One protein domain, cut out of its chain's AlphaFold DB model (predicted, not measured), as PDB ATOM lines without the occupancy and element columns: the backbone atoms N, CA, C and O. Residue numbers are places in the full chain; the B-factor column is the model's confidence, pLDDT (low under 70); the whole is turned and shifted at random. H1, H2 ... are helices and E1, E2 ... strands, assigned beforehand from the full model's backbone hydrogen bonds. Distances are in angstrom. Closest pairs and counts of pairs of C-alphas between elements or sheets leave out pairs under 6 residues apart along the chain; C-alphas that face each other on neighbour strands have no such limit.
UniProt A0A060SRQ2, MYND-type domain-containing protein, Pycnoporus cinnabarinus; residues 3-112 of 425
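This is residues 3 to 112 of the 425 residues of the protein "MYND-type domain-containing protein" of Pycnoporus cinnabarinus (UniProt A0A060SRQ2). Little regular structure: mostly loops around two small sheets, E2-E3-E4 and E1-E5, with helix H2 beside both and short H1 far out. The 110 printed residues hold E1 E2 E3 E4 H1 H2 E5 in order, both sheets antiparallel, class mixed, 38 residues in named elements. It is compact, radius of gyration of the C-alphas 14.1 A, spanning 39 by 32 by 25 A.

E1 is residues 3 to 5, from C-alpha 3 at (227.717, 268.743, 176.794); E2 29 to 34, 15.5 A; E3 37 to 42, 15.9 A; E4 53 to 56; H1 65 to 68; H2 87 to 97, 15.6 A; E5 108 to 111, ending with C-alpha 111 at (229.863, 263.731, 176.646).

E2-E3-E4 is a meander, successive strands antiparallel neighbours, in two hairpins: N 32 and O 39, 2.8 A; N 40 and O 55, 2.8 A. E1 pairs antiparallel with E5: N 4 and O 109, 3.2 A. H2 only grazes the three-strand sheet; its Ser 96 and Val 108 of E5 have the closest C-alphas, 6.6 A. H1 is apart from H2. H2 has every O i to N i+4 pair within hydrogen-bond range; H1 is too short for one.

The C-alphas farthest apart, Ile 48 and Ser 112, are 40.7 A apart. The printed part has no cut; links E1 to E2 and H1 to H2 are long. In this model 50 printed residues are under pLDDT 70, among them 60 to 80.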
ATOM      1  N   VAL A   3     226.453 268.328 176.186       43.16
ATOM      2  CA  VAL A   3     227.717 268.743 176.794       43.16
ATOM      3  C   VAL A   3     227.470 269.264 178.195       43.16
ATOM      4  O   VAL A   3     226.568 270.068 178.414       43.16
ATOM      5  N   HIS A   4     228.282 268.782 179.137       43.47
ATOM      6  CA  HIS A   4     228.226 269.195 180.528       43.47
ATOM      7  C   HIS A   4     229.444 270.057 180.844       43.47
ATOM      8  O   HIS A   4     230.583 269.583 180.878       43.47
ATOM      9  N   CYS A   5     229.194 271.324 181.135       42.94
ATOM     10  CA  CYS A   5     230.224 272.228 181.624       42.94
ATOM     11  C   CYS A   5     230.370 272.068 183.139       42.94
ATOM     12  O   CYS A   5     229.379 271.972 183.868       42.94
ATOM     13  N   LYS A   6     231.617 272.002 183.621       48.41
ATOM     14  CA  LYS A   6     231.923 271.882 185.049       48.41
ATOM     15  C   LYS A   6     232.641 273.140 185.511       48.41
ATOM     16  O   LYS A   6     233.829 273.301 185.253       48.41
ATOM     17  N   LEU A   7     231.948 273.978 186.275       53.66
ATOM     18  CA  LEU A   7     232.581 275.099 186.963       53.66
ATOM     19  C   LEU A   7     233.182 274.606 188.285       53.66
ATOM     20  O   LEU A   7     232.519 273.960 189.104       53.66
ATOM     21  N   ASN A   8     234.474 274.858 188.492       49.34
ATOM     22  CA  ASN A   8     235.125 274.577 189.766       49.34
ATOM     23  C   ASN A   8     234.769 275.688 190.765       49.34
ATOM     24  O   ASN A   8     235.470 276.685 190.869       49.34
ATOM     25  N   ALA A   9     233.697 275.501 191.536       47.84
ATOM     26  CA  ALA A   9     233.292 276.413 192.614       47.84
ATOM     27  C   ALA A   9     234.163 276.292 193.892       47.84
ATOM     28  O   ALA A   9     233.669 276.424 195.005       47.84
ATOM     29  N   GLY A  10     235.449 275.954 193.753       40.25
ATOM     30  CA  GLY A  10     236.367 275.873 194.889       40.25
ATOM     31  C   GLY A  10     236.905 277.259 195.227       40.25
ATOM     32  O   GLY A  10     237.560 277.845 194.371       40.25
ATOM     33  N   GLN A  11     236.657 277.704 196.463       41.09
ATOM     34  CA  GLN A  11     237.048 278.981 197.084       41.09
ATOM     35  C   GLN A  11     236.169 280.173 196.675       41.09
ATOM     36  O   GLN A  11     235.947 280.416 195.495       41.09
ATOM     37  N   GLY A  12     235.621 280.860 197.684       40.66
ATOM     38  CA  GLY A  12     234.521 281.829 197.614       40.66
ATOM     39  C   GLY A  12     234.815 283.136 196.880       40.66
ATOM     40  O   GLY A  12     234.641 284.206 197.450       40.66
ATOM     41  N   PHE A  13     235.225 283.061 195.618       43.84
ATOM     42  CA  PHE A  13     235.263 284.214 194.732       43.84
ATOM     43  C   PHE A  13     233.859 284.468 194.179       43.84
ATOM     44  O   PHE A  13     233.278 283.550 193.591       43.84
ATOM     45  N   PRO A  14     233.303 285.680 194.365       54.22
ATOM     46  CA  PRO A  14     231.895 285.917 194.095       54.22
ATOM     47  C   PRO A  14     231.544 285.791 192.607       54.22
ATOM     48  O   PRO A  14     230.446 285.341 192.311       54.22
ATOM     49  N   TRP A  15     232.457 286.030 191.660       68.88
ATOM     50  CA  TRP A  15     232.190 285.841 190.225       68.88
ATOM     51  C   TRP A  15     233.502 285.515 189.495       68.88
ATOM     52  O   TRP A  15     234.490 286.226 189.671       68.88
ATOM     53  N   ARG A  16     233.554 284.440 188.690       83.00
ATOM     54  CA  ARG A  16     234.719 284.171 187.820       83.00
ATOM     55  C   ARG A  16     234.568 284.956 186.526       83.00
ATOM     56  O   ARG A  16     233.619 284.715 185.781       83.00
ATOM     57  N   LEU A  17     235.517 285.854 186.278       89.56
ATOM     58  CA  LEU A  17     235.644 286.571 185.015       89.56
ATOM     59  C   LEU A  17     236.470 285.747 184.031       89.56
ATOM     60  O   LEU A  17     237.506 285.186 184.386       89.56
ATOM     61  N   MET A  18     236.005 285.693 182.795       92.56
ATOM     62  CA  MET A  18     236.627 284.981 181.693       92.56
ATOM     63  C   MET A  18     236.761 285.933 180.513       92.56
ATOM     64  O   MET A  18     235.857 286.721 180.261       92.56
ATOM     65  N   THR A  19     237.854 285.846 179.773       91.00
ATOM     66  CA  THR A  19     238.078 286.630 178.551       91.00
ATOM     67  C   THR A  19     238.451 285.688 177.412       91.00
ATOM     68  O   THR A  19     238.961 284.588 177.637       91.00
ATOM     69  N   GLY A  20     238.186 286.087 176.172       89.81
ATOM     70  CA  GLY A  20     238.644 285.366 174.987       89.81
ATOM     71  C   GLY A  20     238.973 286.366 173.894       89.81
ATOM     72  O   GLY A  20     238.089 287.091 173.467       89.81
ATOM     73  N   SER A  21     240.221 286.416 173.425       85.56
ATOM     74  CA  SER A  21     240.667 287.431 172.453       85.56
ATOM     75  C   SER A  21     239.872 287.421 171.144       85.56
ATOM     76  O   SER A  21     239.775 288.438 170.473       85.56
ATOM     77  N   THR A  22     239.291 286.274 170.787       86.69
ATOM     78  CA  THR A  22     238.472 286.091 169.582       86.69
ATOM     79  C   THR A  22     236.970 286.093 169.859       86.69
ATOM     80  O   THR A  22     236.184 285.923 168.932       86.69
ATOM     81  N   VAL A  23     236.545 286.214 171.121       87.88
ATOM     82  CA  VAL A  23     235.141 286.094 171.529       87.88
ATOM     83  C   VAL A  23     234.705 287.401 172.171       87.88
ATOM     84  O   VAL A  23     235.300 287.824 173.157       87.88
ATOM     85  N   PHE A  24     233.660 288.027 171.622       88.62
ATOM     86  CA  PHE A  24     233.149 289.316 172.104       88.62
ATOM     87  C   PHE A  24     234.265 290.365 172.279       88.62
ATOM     88  O   PHE A  24     234.330 291.040 173.297       88.62
ATOM     89  N   ASN A  25     235.184 290.451 171.310       89.38
ATOM     90  CA  ASN A  25     236.285 291.424 171.282       89.38
ATOM     91  C   ASN A  25     237.191 291.426 172.530       89.38
ATOM     92  O   ASN A  25     237.801 292.439 172.855       89.38
ATOM     93  N   GLY A  26     237.304 290.297 173.241       89.25
ATOM     94  CA  GLY A  26     238.131 290.214 174.447       89.25
ATOM     95  C   GLY A  26     237.463 290.736 175.719       89.25
ATOM     96  O   GLY A  26     238.096 290.689 176.777       89.25
ATOM     97  N   GLU A  27     236.201 291.167 175.647       90.25
ATOM     98  CA  GLU A  27     235.467 291.693 176.794       90.25
ATOM     99  C   GLU A  27     235.344 290.651 177.926       90.25
ATOM    100  O   GLU A  27     235.173 289.447 177.679       90.25
ATOM    101  N   PRO A  28     235.434 291.080 179.198       90.44
ATOM    102  CA  PRO A  28     235.304 290.193 180.337       90.44
ATOM    103  C   PRO A  28     233.856 289.735 180.505       90.44
ATOM    104  O   PRO A  28     232.921 290.524 180.630       90.44
ATOM    105  N   LEU A  29     233.688 288.421 180.579       92.88
ATOM    106  CA  LEU A  29     232.413 287.732 180.696       92.88
ATOM    107  C   LEU A  29     232.380 286.913 181.985       92.88
ATOM    108  O   LEU A  29     233.383 286.373 182.439       92.88
ATOM    109  N   ALA A  30     231.202 286.762 182.560       91.12
ATOM    110  CA  ALA A  30     230.906 285.863 183.657       91.12
ATOM    111  C   ALA A  30     229.812 284.882 183.230       91.12
ATOM    112  O   ALA A  30     229.071 285.111 182.275       91.12
ATOM    113  N   ILE A  31     229.695 283.768 183.946       90.56
ATOM    114  CA  ILE A  31     228.543 282.876 183.806       90.56
ATOM    115  C   ILE A  31     227.565 283.202 184.929       90.56
ATOM    116  O   ILE A  31     227.860 282.990 186.104       90.56
ATOM    117  N   GLY A  32     226.404 283.720 184.547       86.31
ATOM    118  CA  GLY A  32     225.276 283.994 185.423       86.31
ATOM    119  C   GLY A  32     224.192 282.926 185.298       86.31
ATOM    120  O   GLY A  32     224.144 282.155 184.339       86.31
ATOM    121  N   CYS A  33     223.289 282.898 186.272       83.56
ATOM    122  CA  CYS A  33     222.093 282.066 186.238       83.56
ATOM    123  C   CYS A  33     220.880 282.936 186.566       83.56
ATOM    124  O   CYS A  33     220.897 283.666 187.555       83.56
ATOM    125  N   ASN A  34     219.827 282.842 185.757       77.25
ATOM    126  CA  ASN A  34     218.520 283.419 186.052       77.25
ATOM    127  C   ASN A  34     217.470 282.301 185.977       77.25
ATOM    128  O   ASN A  34     217.252 281.693 184.926       77.25
ATOM    129  N   HIS A  35     216.850 281.994 187.118       81.94
ATOM    130  CA  HIS A  35     216.003 280.815 187.315       81.94
ATOM    131  C   HIS A  35     216.712 279.501 186.939       81.94
ATOM    132  O   HIS A  35     217.713 279.144 187.552       81.94
ATOM    133  N   ALA A  36     216.177 278.760 185.965       76.50
ATOM    134  CA  ALA A  36     216.743 277.504 185.474       76.50
ATOM    135  C   ALA A  36     217.695 277.704 184.281       76.50
ATOM    136  O   ALA A  36     218.236 276.720 183.771       76.50
ATOM    137  N   SER A  37     217.871 278.947 183.824       80.06
ATOM    138  CA  SER A  37     218.632 279.294 182.628       80.06
ATOM    139  C   SER A  37     219.989 279.881 182.976       80.06
ATOM    140  O   SER A  37     220.098 280.769 183.820       80.06
ATOM    141  N   TRP A  38     221.024 279.387 182.308       87.88
ATOM    142  CA  TRP A  38     222.382 279.896 182.421       87.88
ATOM    143  C   TRP A  38     222.666 280.868 181.290       87.88
ATOM    144  O   TRP A  38     222.202 280.673 180.168       87.88
ATOM    145  N   PHE A  39     223.439 281.901 181.588       90.19
ATOM    146  CA  PHE A  39     223.785 282.951 180.647       90.19
ATOM    147  C   PHE A  39     225.269 283.251 180.745       90.19
ATOM    148  O   PHE A  39     225.833 283.296 181.836       90.19
ATOM    149  N   LEU A  40     225.887 283.496 179.603       92.06
ATOM    150  CA  LEU A  40     227.106 284.269 179.534       92.06
ATOM    151  C   LEU A  40     226.707 285.742 179.621       92.06
ATOM    152  O   LEU A  40     225.849 286.198 178.863       92.06
ATOM    153  N   VAL A  41     227.274 286.455 180.580       91.38
ATOM    154  CA  VAL A  41     226.960 287.850 180.879       91.38
ATOM    155  C   VAL A  41     228.234 288.680 180.851       91.38
ATOM    156  O   VAL A  41     229.244 288.247 181.388       91.38
ATOM    157  N   PHE A  42     228.205 289.865 180.256       89.81
ATOM    158  CA  PHE A  42     229.292 290.828 180.360       89.81
ATOM    159  C   PHE A  42     229.474 291.254 181.818       89.81
ATOM    160  O   PHE A  42     228.503 291.497 182.543       89.81
ATOM    161  N   ALA A  43     230.730 291.313 182.258       84.94
ATOM    162  CA  ALA A  43     231.090 291.737 183.608       84.94
ATOM    163  C   ALA A  43     230.693 293.195 183.858       84.94
ATOM    164  O   ALA A  43     230.255 293.551 184.952       84.94
ATOM    165  N   TYR A  44     230.806 294.004 182.807       81.25
ATOM    166  CA  TYR A  44     230.411 295.397 182.777       81.25
ATOM    167  C   TYR A  44     229.303 295.546 181.732       81.25
ATOM    168  O   TYR A  44     229.425 294.977 180.648       81.25
ATOM    169  N   PRO A  45     228.198 296.246 182.033       69.75
ATOM    170  CA  PRO A  45     227.209 296.553 181.011       69.75
ATOM    171  C   PRO A  45     227.893 297.334 179.884       69.75
ATOM    172  O   PRO A  45     228.563 298.330 180.156       69.75
ATOM    173  N   GLU A  46     227.725 296.895 178.633       61.91
ATOM    174  CA  GLU A  46     228.169 297.682 177.482       61.91
ATOM    175  C   GLU A  46     227.560 299.083 177.596       61.91
ATOM    176  O   GLU A  46     226.335 299.231 177.692       61.91
ATOM    177  N   ALA A  47     228.425 300.102 177.622       47.09
ATOM    178  CA  ALA A  47     228.100 301.463 178.055       47.09
ATOM    179  C   ALA A  47     226.905 302.099 177.322       47.09
ATOM    180  O   ALA A  47     226.289 303.026 177.838       47.09
ATOM    181  N   ILE A  48     226.573 301.601 176.129       47.19
ATOM    182  CA  ILE A  48     225.531 302.163 175.268       47.19
ATOM    183  C   ILE A  48     224.213 301.381 175.375       47.19
ATOM    184  O   ILE A  48     223.141 301.973 175.279       47.19
ATOM    185  N   THR A  49     224.259 300.062 175.587       58.88
ATOM    186  CA  THR A  49     223.066 299.200 175.493       58.88
ATOM    187  C   THR A  49     222.557 298.710 176.845       58.88
ATOM    188  O   THR A  49     221.446 298.184 176.914       58.88
ATOM    189  N   LEU A  50     223.357 298.842 177.915       62.62
ATOM    190  CA  LEU A  50     223.104 298.237 179.231       62.62
ATOM    191  C   LEU A  50     222.844 296.716 179.163       62.62
ATOM    192  O   LEU A  50     222.352 296.112 180.122       62.62
ATOM    193  N   LYS A  51     223.179 296.063 178.039       69.81
ATOM    194  CA  LYS A  51     222.981 294.628 177.858       69.81
ATOM    195  C   LYS A  51     224.043 293.898 178.659       69.81
ATOM    196  O   LYS A  51     225.223 293.915 178.337       69.81
ATOM    197  N   ARG A  52     223.599 293.229 179.723       73.06
ATOM    198  CA  ARG A  52     224.456 292.330 180.499       73.06
ATOM    199  C   ARG A  52     224.490 290.929 179.906       73.06
ATOM    200  O   ARG A  52     225.525 290.301 179.995       73.06
ATOM    201  N   ALA A  53     223.409 290.406 179.322       78.19
ATOM    202  CA  ALA A  53     223.382 289.032 178.807       78.19
ATOM    203  C   ALA A  53     223.894 288.955 177.363       78.19
ATOM    204  O   ALA A  53     223.238 289.452 176.452       78.19
ATOM    205  N   ALA A  54     225.031 288.288 177.174       80.94
ATOM    206  CA  ALA A  54     225.643 288.056 175.871       80.94
ATOM    207  C   ALA A  54     225.038 286.829 175.173       80.94
ATOM    208  O   ALA A  54     224.728 286.867 173.986       80.94
ATOM    209  N   LEU A  55     224.853 285.725 175.911       87.56
ATOM    210  CA  LEU A  55     224.447 284.447 175.323       87.56
ATOM    211  C   LEU A  55     223.696 283.572 176.329       87.56
ATOM    212  O   LEU A  55     224.200 283.299 177.415       87.56
ATOM    213  N   CYS A  56     222.508 283.078 175.975       88.50
ATOM    214  CA  CYS A  56     221.861 282.017 176.752       88.50
ATOM    215  C   CYS A  56     222.628 280.708 176.537       88.50
ATOM    216  O   CYS A  56     222.869 280.323 175.403       88.50
ATOM    217  N   LEU A  57     223.004 280.009 177.603       88.50
ATOM    218  CA  LEU A  57     223.747 278.747 177.534       88.50
ATOM    219  C   LEU A  57     222.824 277.520 177.556       88.50
ATOM    220  O   LEU A  57     223.259 276.400 177.282       88.50
ATOM    221  N   ASN A  58     221.544 277.718 177.874       82.19
ATOM    222  CA  ASN A  58     220.547 276.661 177.895       82.19
ATOM    223  C   ASN A  58     219.902 276.502 176.516       82.19
ATOM    224  O   ASN A  58     218.919 277.172 176.206       82.19
ATOM    225  N   PHE A  59     220.390 275.545 175.730       74.50
ATOM    226  CA  PHE A  59     219.740 275.142 174.485       74.50
ATOM    227  C   PHE A  59     219.158 273.737 174.608       74.50
ATOM    228  O   PHE A  59     219.879 272.745 174.726       74.50
ATOM    229  N   ILE A  60     217.827 273.655 174.575       63.75
ATOM    230  CA  ILE A  60     217.090 272.391 174.572       63.75
ATOM    231  C   ILE A  60     216.623 272.133 173.144       63.75
ATOM    232  O   ILE A  60     215.829 272.895 172.592       63.75
ATOM    233  N   VAL A  61     217.073 271.029 172.548       61.50
ATOM    234  CA  VAL A  61     216.556 270.604 171.242       61.50
ATOM    235  C   VAL A  61     215.139 270.095 171.419       61.50
ATOM    236  O   VAL A  61     214.898 269.103 172.113       61.50
ATOM    237  N   GLY A  62     214.188 270.749 170.757       55.31
ATOM    238  CA  GLY A  62     212.824 270.249 170.675       55.31
ATOM    239  C   GLY A  62     212.804 268.847 170.060       55.31
ATOM    240  O   GLY A  62     213.057 268.695 168.873       55.31
ATOM    241  N   GLY A  63     212.483 267.831 170.865       63.50
ATOM    242  CA  GLY A  63     212.359 266.438 170.412       63.50
ATOM    243  C   GLY A  63     213.370 265.460 171.011       63.50
ATOM    244  O   GLY A  63     213.124 264.261 170.928       63.50
ATOM    245  N   ASP A  64     214.429 265.936 171.677       58.50
ATOM    246  CA  ASP A  64     215.430 265.069 172.312       58.50
ATOM    247  C   ASP A  64     215.398 265.177 173.854       58.50
ATOM    248  O   ASP A  64     216.003 266.088 174.432       58.50
ATOM    249  N   PRO A  65     214.717 264.248 174.557       56.78
ATOM    250  CA  PRO A  65     214.637 264.253 176.018       56.78
ATOM    251  C   PRO A  65     215.984 263.968 176.709       56.78
ATOM    252  O   PRO A  65     216.105 264.200 177.914       56.78
ATOM    253  N   SER A  66     217.012 263.502 175.985       51.75
ATOM    254  CA  SER A  66     218.334 263.235 176.569       51.75
ATOM    255  C   SER A  66     219.070 264.516 176.989       51.75
ATOM    256  O   SER A  66     219.855 264.491 177.934       51.75
ATOM    257  N   THR A  67     218.730 265.665 176.389       54.34
ATOM    258  CA  THR A  67     219.295 266.988 176.730       54.34
ATOM    259  C   THR A  67     218.853 267.518 178.104       54.34
ATOM    260  O   THR A  67     219.499 268.391 178.683       54.34
ATOM    261  N   LEU A  68     217.793 266.951 178.685       54.97
ATOM    262  CA  LEU A  68     217.258 267.341 179.995       54.97
ATOM    263  C   LEU A  68     217.750 266.443 181.141       54.97
ATOM    264  O   LEU A  68     217.412 266.669 182.297       54.97
ATOM    265  N   SER A  69     218.554 265.418 180.848       45.66
ATOM    266  CA  SER A  69     218.823 264.300 181.765       45.66
ATOM    267  C   SER A  69     219.939 264.554 182.791       45.66
ATOM    268  O   SER A  69     220.723 263.654 183.086       45.66
ATOM    269  N   SER A  70     220.019 265.754 183.370       51.66
ATOM    270  CA  SER A  70     220.828 265.952 184.580       51.66
ATOM    271  C   SER A  70     219.942 265.705 185.810       51.66
ATOM    272  O   SER A  70     218.916 266.373 185.938       51.66
ATOM    273  N   PRO A  71     220.277 264.761 186.712       47.72
ATOM    274  CA  PRO A  71     219.524 264.588 187.951       47.72
ATOM    275  C   PRO A  71     219.547 265.888 188.774       47.72
ATOM    276  O   PRO A  71     220.507 266.658 188.651       47.72
ATOM    277  N   PRO A  72     218.524 266.143 189.615       45.62
ATOM    278  CA  PRO A  72     218.540 267.277 190.531       45.62
ATOM    279  C   PRO A  72     219.843 267.273 191.337       45.62
ATOM    280  O   PRO A  72     220.266 266.247 191.874       45.62
ATOM    281  N   ILE A  73     220.501 268.429 191.341       51.34
ATOM    282  CA  ILE A  73     221.784 268.679 191.997       51.34
ATOM    283  C   ILE A  73     221.587 268.405 193.493       51.34
ATOM    284  O   ILE A  73     220.857 269.126 194.167       51.34
ATOM    285  N   ALA A  74     222.217 267.348 194.018       47.19
ATOM    286  CA  ALA A  74     222.330 267.161 195.461       47.19
ATOM    287  C   ALA A  74     223.028 268.393 196.057       47.19
ATOM    288  O   ALA A  74     223.967 268.908 195.437       47.19
ATOM    289  N   ALA A  75     222.584 268.859 197.228       44.47
ATOM    290  CA  ALA A  75     223.188 270.000 197.914       44.47
ATOM    291  C   ALA A  75     224.721 269.826 197.986       44.47
ATOM    292  O   ALA A  75     225.210 268.822 198.496       44.47
ATOM    293  N   GLY A  76     225.472 270.764 197.395       56.72
ATOM    294  CA  GLY A  76     226.940 270.720 197.314       56.72
ATOM    295  C   GLY A  76     227.537 270.139 196.022       56.72
ATOM    296  O   GLY A  76     228.760 270.124 195.870       56.72
ATOM    297  N   SER A  77     226.729 269.684 195.058       57.72
ATOM    298  CA  SER A  77     227.249 269.289 193.741       57.72
ATOM    299  C   SER A  77     227.453 270.492 192.810       57.72
ATOM    300  O   SER A  77     226.754 271.501 192.878       57.72
ATOM    301  N   LYS A  78     228.486 270.407 191.963       63.25
ATOM    302  CA  LYS A  78     228.910 271.507 191.083       63.25
ATOM    303  C   LYS A  78     227.806 271.850 190.074       63.25
ATOM    304  O   LYS A  78     227.233 270.911 189.510       63.25
ATOM    305  N   PRO A  79     227.555 273.144 189.807       61.75
ATOM    306  CA  PRO A  79     226.554 273.557 188.837       61.75
ATOM    307  C   PRO A  79     226.866 272.968 187.461       61.75
ATOM    308  O   PRO A  79     228.027 272.892 187.046       61.75
ATOM    309  N   ARG A  80     225.812 272.513 186.782       68.19
ATOM    310  CA  ARG A  80     225.855 271.950 185.434       68.19
ATOM    311  C   ARG A  80     224.744 272.582 184.617       68.19
ATOM    312  O   ARG A  80     223.619 272.694 185.097       68.19
ATOM    313  N   PHE A  81     225.058 272.906 183.377       75.12
ATOM    314  CA  PHE A  81     224.079 273.236 182.356       75.12
ATOM    315  C   PHE A  81     224.305 272.332 181.150       75.12
ATOM    316  O   PHE A  81     225.397 271.773 180.986       75.12
ATOM    317  N   THR A  82     223.251 272.144 180.361       76.50
ATOM    318  CA  THR A  82     223.301 271.333 179.149       76.50
ATOM    319  C   THR A  82     223.242 272.243 177.937       76.50
ATOM    320  O   THR A  82     222.316 273.043 177.806       76.50
ATOM    321  N   ILE A  83     224.197 272.060 177.031       80.44
ATOM    322  CA  ILE A  83     224.175 272.667 175.705       80.44
ATOM    323  C   ILE A  83     223.774 271.578 174.707       80.44
ATOM    324  O   ILE A  83     224.455 270.552 174.602       80.44
ATOM    325  N   GLY A  84     222.666 271.781 173.997       76.44
ATOM    326  CA  GLY A  84     222.202 270.907 172.922       76.44
ATOM    327  C   GLY A  84     221.842 271.687 171.656       76.44
ATOM    328  O   GLY A  84     221.675 272.897 171.681       76.44
ATOM    329  N   GLY A  85     221.686 270.981 170.538       76.12
ATOM    330  CA  GLY A  85     221.206 271.558 169.273       76.12
ATOM    331  C   GLY A  85     222.301 272.005 168.327       76.12
ATOM    332  O   GLY A  85     223.481 271.838 168.617       76.12
ATOM    333  N   SER A  86     221.892 272.535 167.173       73.69
ATOM    334  CA  SER A  86     222.806 273.050 166.145       73.69
ATOM    335  C   SER A  86     223.628 274.229 166.667       73.69
ATOM    336  O   SER A  86     224.838 274.249 166.484       73.69
ATOM    337  N   GLN A  87     222.994 275.133 167.418       75.19
ATOM    338  CA  GLN A  87     223.669 276.239 168.114       75.19
ATOM    339  C   GLN A  87     224.570 275.764 169.256       75.19
ATOM    340  O   GLN A  87     225.396 276.515 169.763       75.19
ATOM    341  N   GLY A  88     224.452 274.497 169.660       83.94
ATOM    342  CA  GLY A  88     225.269 273.966 170.730       83.94
ATOM    343  C   GLY A  88     226.754 273.926 170.390       83.94
ATOM    344  O   GLY A  88     227.560 274.138 171.281       83.94
ATOM    345  N   LEU A  89     227.124 273.696 169.126       83.25
ATOM    346  CA  LEU A  89     228.532 273.705 168.710       83.25
ATOM    347  C   LEU A  89     229.141 275.104 168.819       83.25
ATOM    348  O   LEU A  89     230.184 275.252 169.436       83.25
ATOM    349  N   GLU A  90     228.431 276.127 168.349       86.19
ATOM    350  CA  GLU A  90     228.867 277.523 168.451       86.19
ATOM    351  C   GLU A  90     229.071 277.951 169.912       86.19
ATOM    352  O   GLU A  90     230.100 278.517 170.273       86.19
ATOM    353  N   VAL A  91     228.132 277.599 170.795       88.44
ATOM    354  CA  VAL A  91     228.255 277.876 172.235       88.44
ATOM    355  C   VAL A  91     229.461 277.151 172.836       88.44
ATOM    356  O   VAL A  91     230.127 277.685 173.722       88.44
ATOM    357  N   LEU A  92     229.753 275.931 172.384       88.94
ATOM    358  CA  LEU A  92     230.916 275.177 172.848       88.94
ATOM    359  C   LEU A  92     232.219 275.794 172.367       88.94
ATOM    360  O   LEU A  92     233.143 275.890 173.171       88.94
ATOM    361  N   ASP A  93     232.273 276.240 171.117       89.38
ATOM    362  CA  ASP A  93     233.432 276.924 170.556       89.38
ATOM    363  C   ASP A  93     233.701 278.213 171.339       89.38
ATOM    364  O   ASP A  93     234.807 278.392 171.852       89.38
ATOM    365  N   ILE A  94     232.659 279.019 171.584       90.69
ATOM    366  CA  ILE A  94     232.707 280.212 172.440       90.69
ATOM    367  C   ILE A  94     233.258 279.867 173.828       90.69
ATOM    368  O   ILE A  94     234.277 280.414 174.248       90.69
ATOM    369  N   LEU A  95     232.639 278.922 174.545       91.06
ATOM    370  CA  LEU A  95     233.075 278.558 175.898       91.06
ATOM    371  C   LEU A  95     234.486 277.956 175.926       91.06
ATOM    372  O   LEU A  95     235.204 278.131 176.908       91.06
ATOM    373  N   SER A  96     234.890 277.251 174.867       90.06
ATOM    374  CA  SER A  96     236.224 276.663 174.734       90.06
ATOM    375  C   SER A  96     237.304 277.693 174.416       90.06
ATOM    376  O   SER A  96     238.475 277.441 174.703       90.06
ATOM    377  N   ALA A  97     236.933 278.850 173.866       90.44
ATOM    378  CA  ALA A  97     237.824 279.975 173.616       90.44
ATOM    379  C   ALA A  97     237.961 280.898 174.842       90.44
ATOM    380  O   ALA A  97     238.996 281.540 175.005       90.44
ATOM    381  N   LEU A  98     236.985 280.895 175.757       91.44
ATOM    382  CA  LEU A  98     237.073 281.637 177.017       91.44
ATOM    383  C   LEU A  98     238.141 281.062 177.966       91.44
ATOM    384  O   LEU A  98     238.313 279.844 178.129       91.44
ATOM    385  N   ARG A  99     238.881 281.956 178.621       89.94
ATOM    386  CA  ARG A  99     239.947 281.666 179.586       89.94
ATOM    387  C   ARG A  99     239.677 282.421 180.881       89.94
ATOM    388  O   ARG A  99     239.356 283.603 180.851       89.94
ATOM    389  N   ASP A 100     239.814 281.745 182.017       86.94
ATOM    390  CA  ASP A 100     239.887 282.409 183.325       86.94
ATOM    391  C   ASP A 100     241.242 283.145 183.442       86.94
ATOM    392  O   ASP A 100     242.236 282.708 182.851       86.94
ATOM    393  N   ARG A 101     241.321 284.225 184.234       76.19
ATOM    394  CA  ARG A 101     242.575 284.951 184.540       76.19
ATOM    395  C   ARG A 101     243.670 284.035 185.089       76.19
ATOM    396  O   ARG A 101     244.850 284.307 184.908       76.19
ATOM    397  N   VAL A 102     243.288 282.923 185.719       76.50
ATOM    398  CA  VAL A 102     244.217 281.902 186.238       76.50
ATOM    399  C   VAL A 102     244.667 280.913 185.141       76.50
ATOM    400  O   VAL A 102     245.178 279.839 185.432       76.50
ATOM    401  N   THR A 103     244.490 281.239 183.855       57.41
ATOM    402  CA  THR A 103     244.863 280.450 182.653       57.41
ATOM    403  C   THR A 103     244.161 279.102 182.475       57.41
ATOM    404  O   THR A 103     244.373 278.415 181.475       57.41
ATOM    405  N   ALA A 104     243.266 278.720 183.386       67.94
ATOM    406  CA  ALA A 104     242.440 277.540 183.191       67.94
ATOM    407  C   ALA A 104     241.381 277.835 182.119       67.94
ATOM    408  O   ALA A 104     240.551 278.734 182.274       67.94
ATOM    409  N   SER A 105     241.393 277.066 181.030       67.44
ATOM    410  CA  SER A 105     240.252 277.021 180.119       67.44
ATOM    411  C   SER A 105     239.002 276.595 180.887       67.44
ATOM    412  O   SER A 105     239.066 275.796 181.833       67.44
ATOM    413  N   VAL A 106     237.844 277.128 180.493       70.56
ATOM    414  CA  VAL A 106     236.572 276.622 181.009       70.56
ATOM    415  C   VAL A 106     236.505 275.148 180.624       70.56
ATOM    416  O   VAL A 106     236.516 274.799 179.446       70.56
ATOM    417  N   VAL A 107     236.497 274.256 181.618       60.28
ATOM    418  CA  VAL A 107     236.472 272.815 181.354       60.28
ATOM    419  C   VAL A 107     235.075 272.437 180.869       60.28
ATOM    420  O   VAL A 107     234.172 272.095 181.642       60.28
ATOM    421  N   VAL A 108     234.917 272.504 179.556       64.25
ATOM    422  CA  VAL A 108     233.769 272.024 178.802       64.25
ATOM    423  C   VAL A 108     234.004 270.540 178.515       64.25
ATOM    424  O   VAL A 108     234.866 270.178 177.718       64.25
ATOM    425  N   ARG A 109     233.283 269.640 179.193       57.31
ATOM    426  CA  ARG A 109     233.366 268.200 178.900       57.31
ATOM    427  C   ARG A 109     232.226 267.798 177.984       57.31
ATOM    428  O   ARG A 109     231.108 267.569 178.448       57.31
ATOM    429  N   SER A 110     232.529 267.663 176.695       53.97
ATOM    430  CA  SER A 110     231.620 267.007 175.756       53.97
ATOM    431  C   SER A 110     231.427 265.551 176.177       53.97
ATOM    432  O   SER A 110     232.401 264.809 176.316       53.97
ATOM    433  N   ILE A 111     230.184 265.142 176.435       52.53
ATOM    434  CA  ILE A 111     229.863 263.731 176.646       52.53
ATOM    435  C   ILE A 111     229.257 263.220 175.343       52.53
ATOM    436  O   ILE A 111     228.132 263.566 174.977       52.53
ATOM    437  N   SER A 112     230.015 262.388 174.627       43.19
ATOM    438  CA  SER A 112     229.505 261.725 173.427       43.19
ATOM    439  C   SER A 112     228.278 260.859 173.757       43.19
ATOM    440  O   SER A 112     228.252 260.203 174.807       43.19
TER     441      SER A 112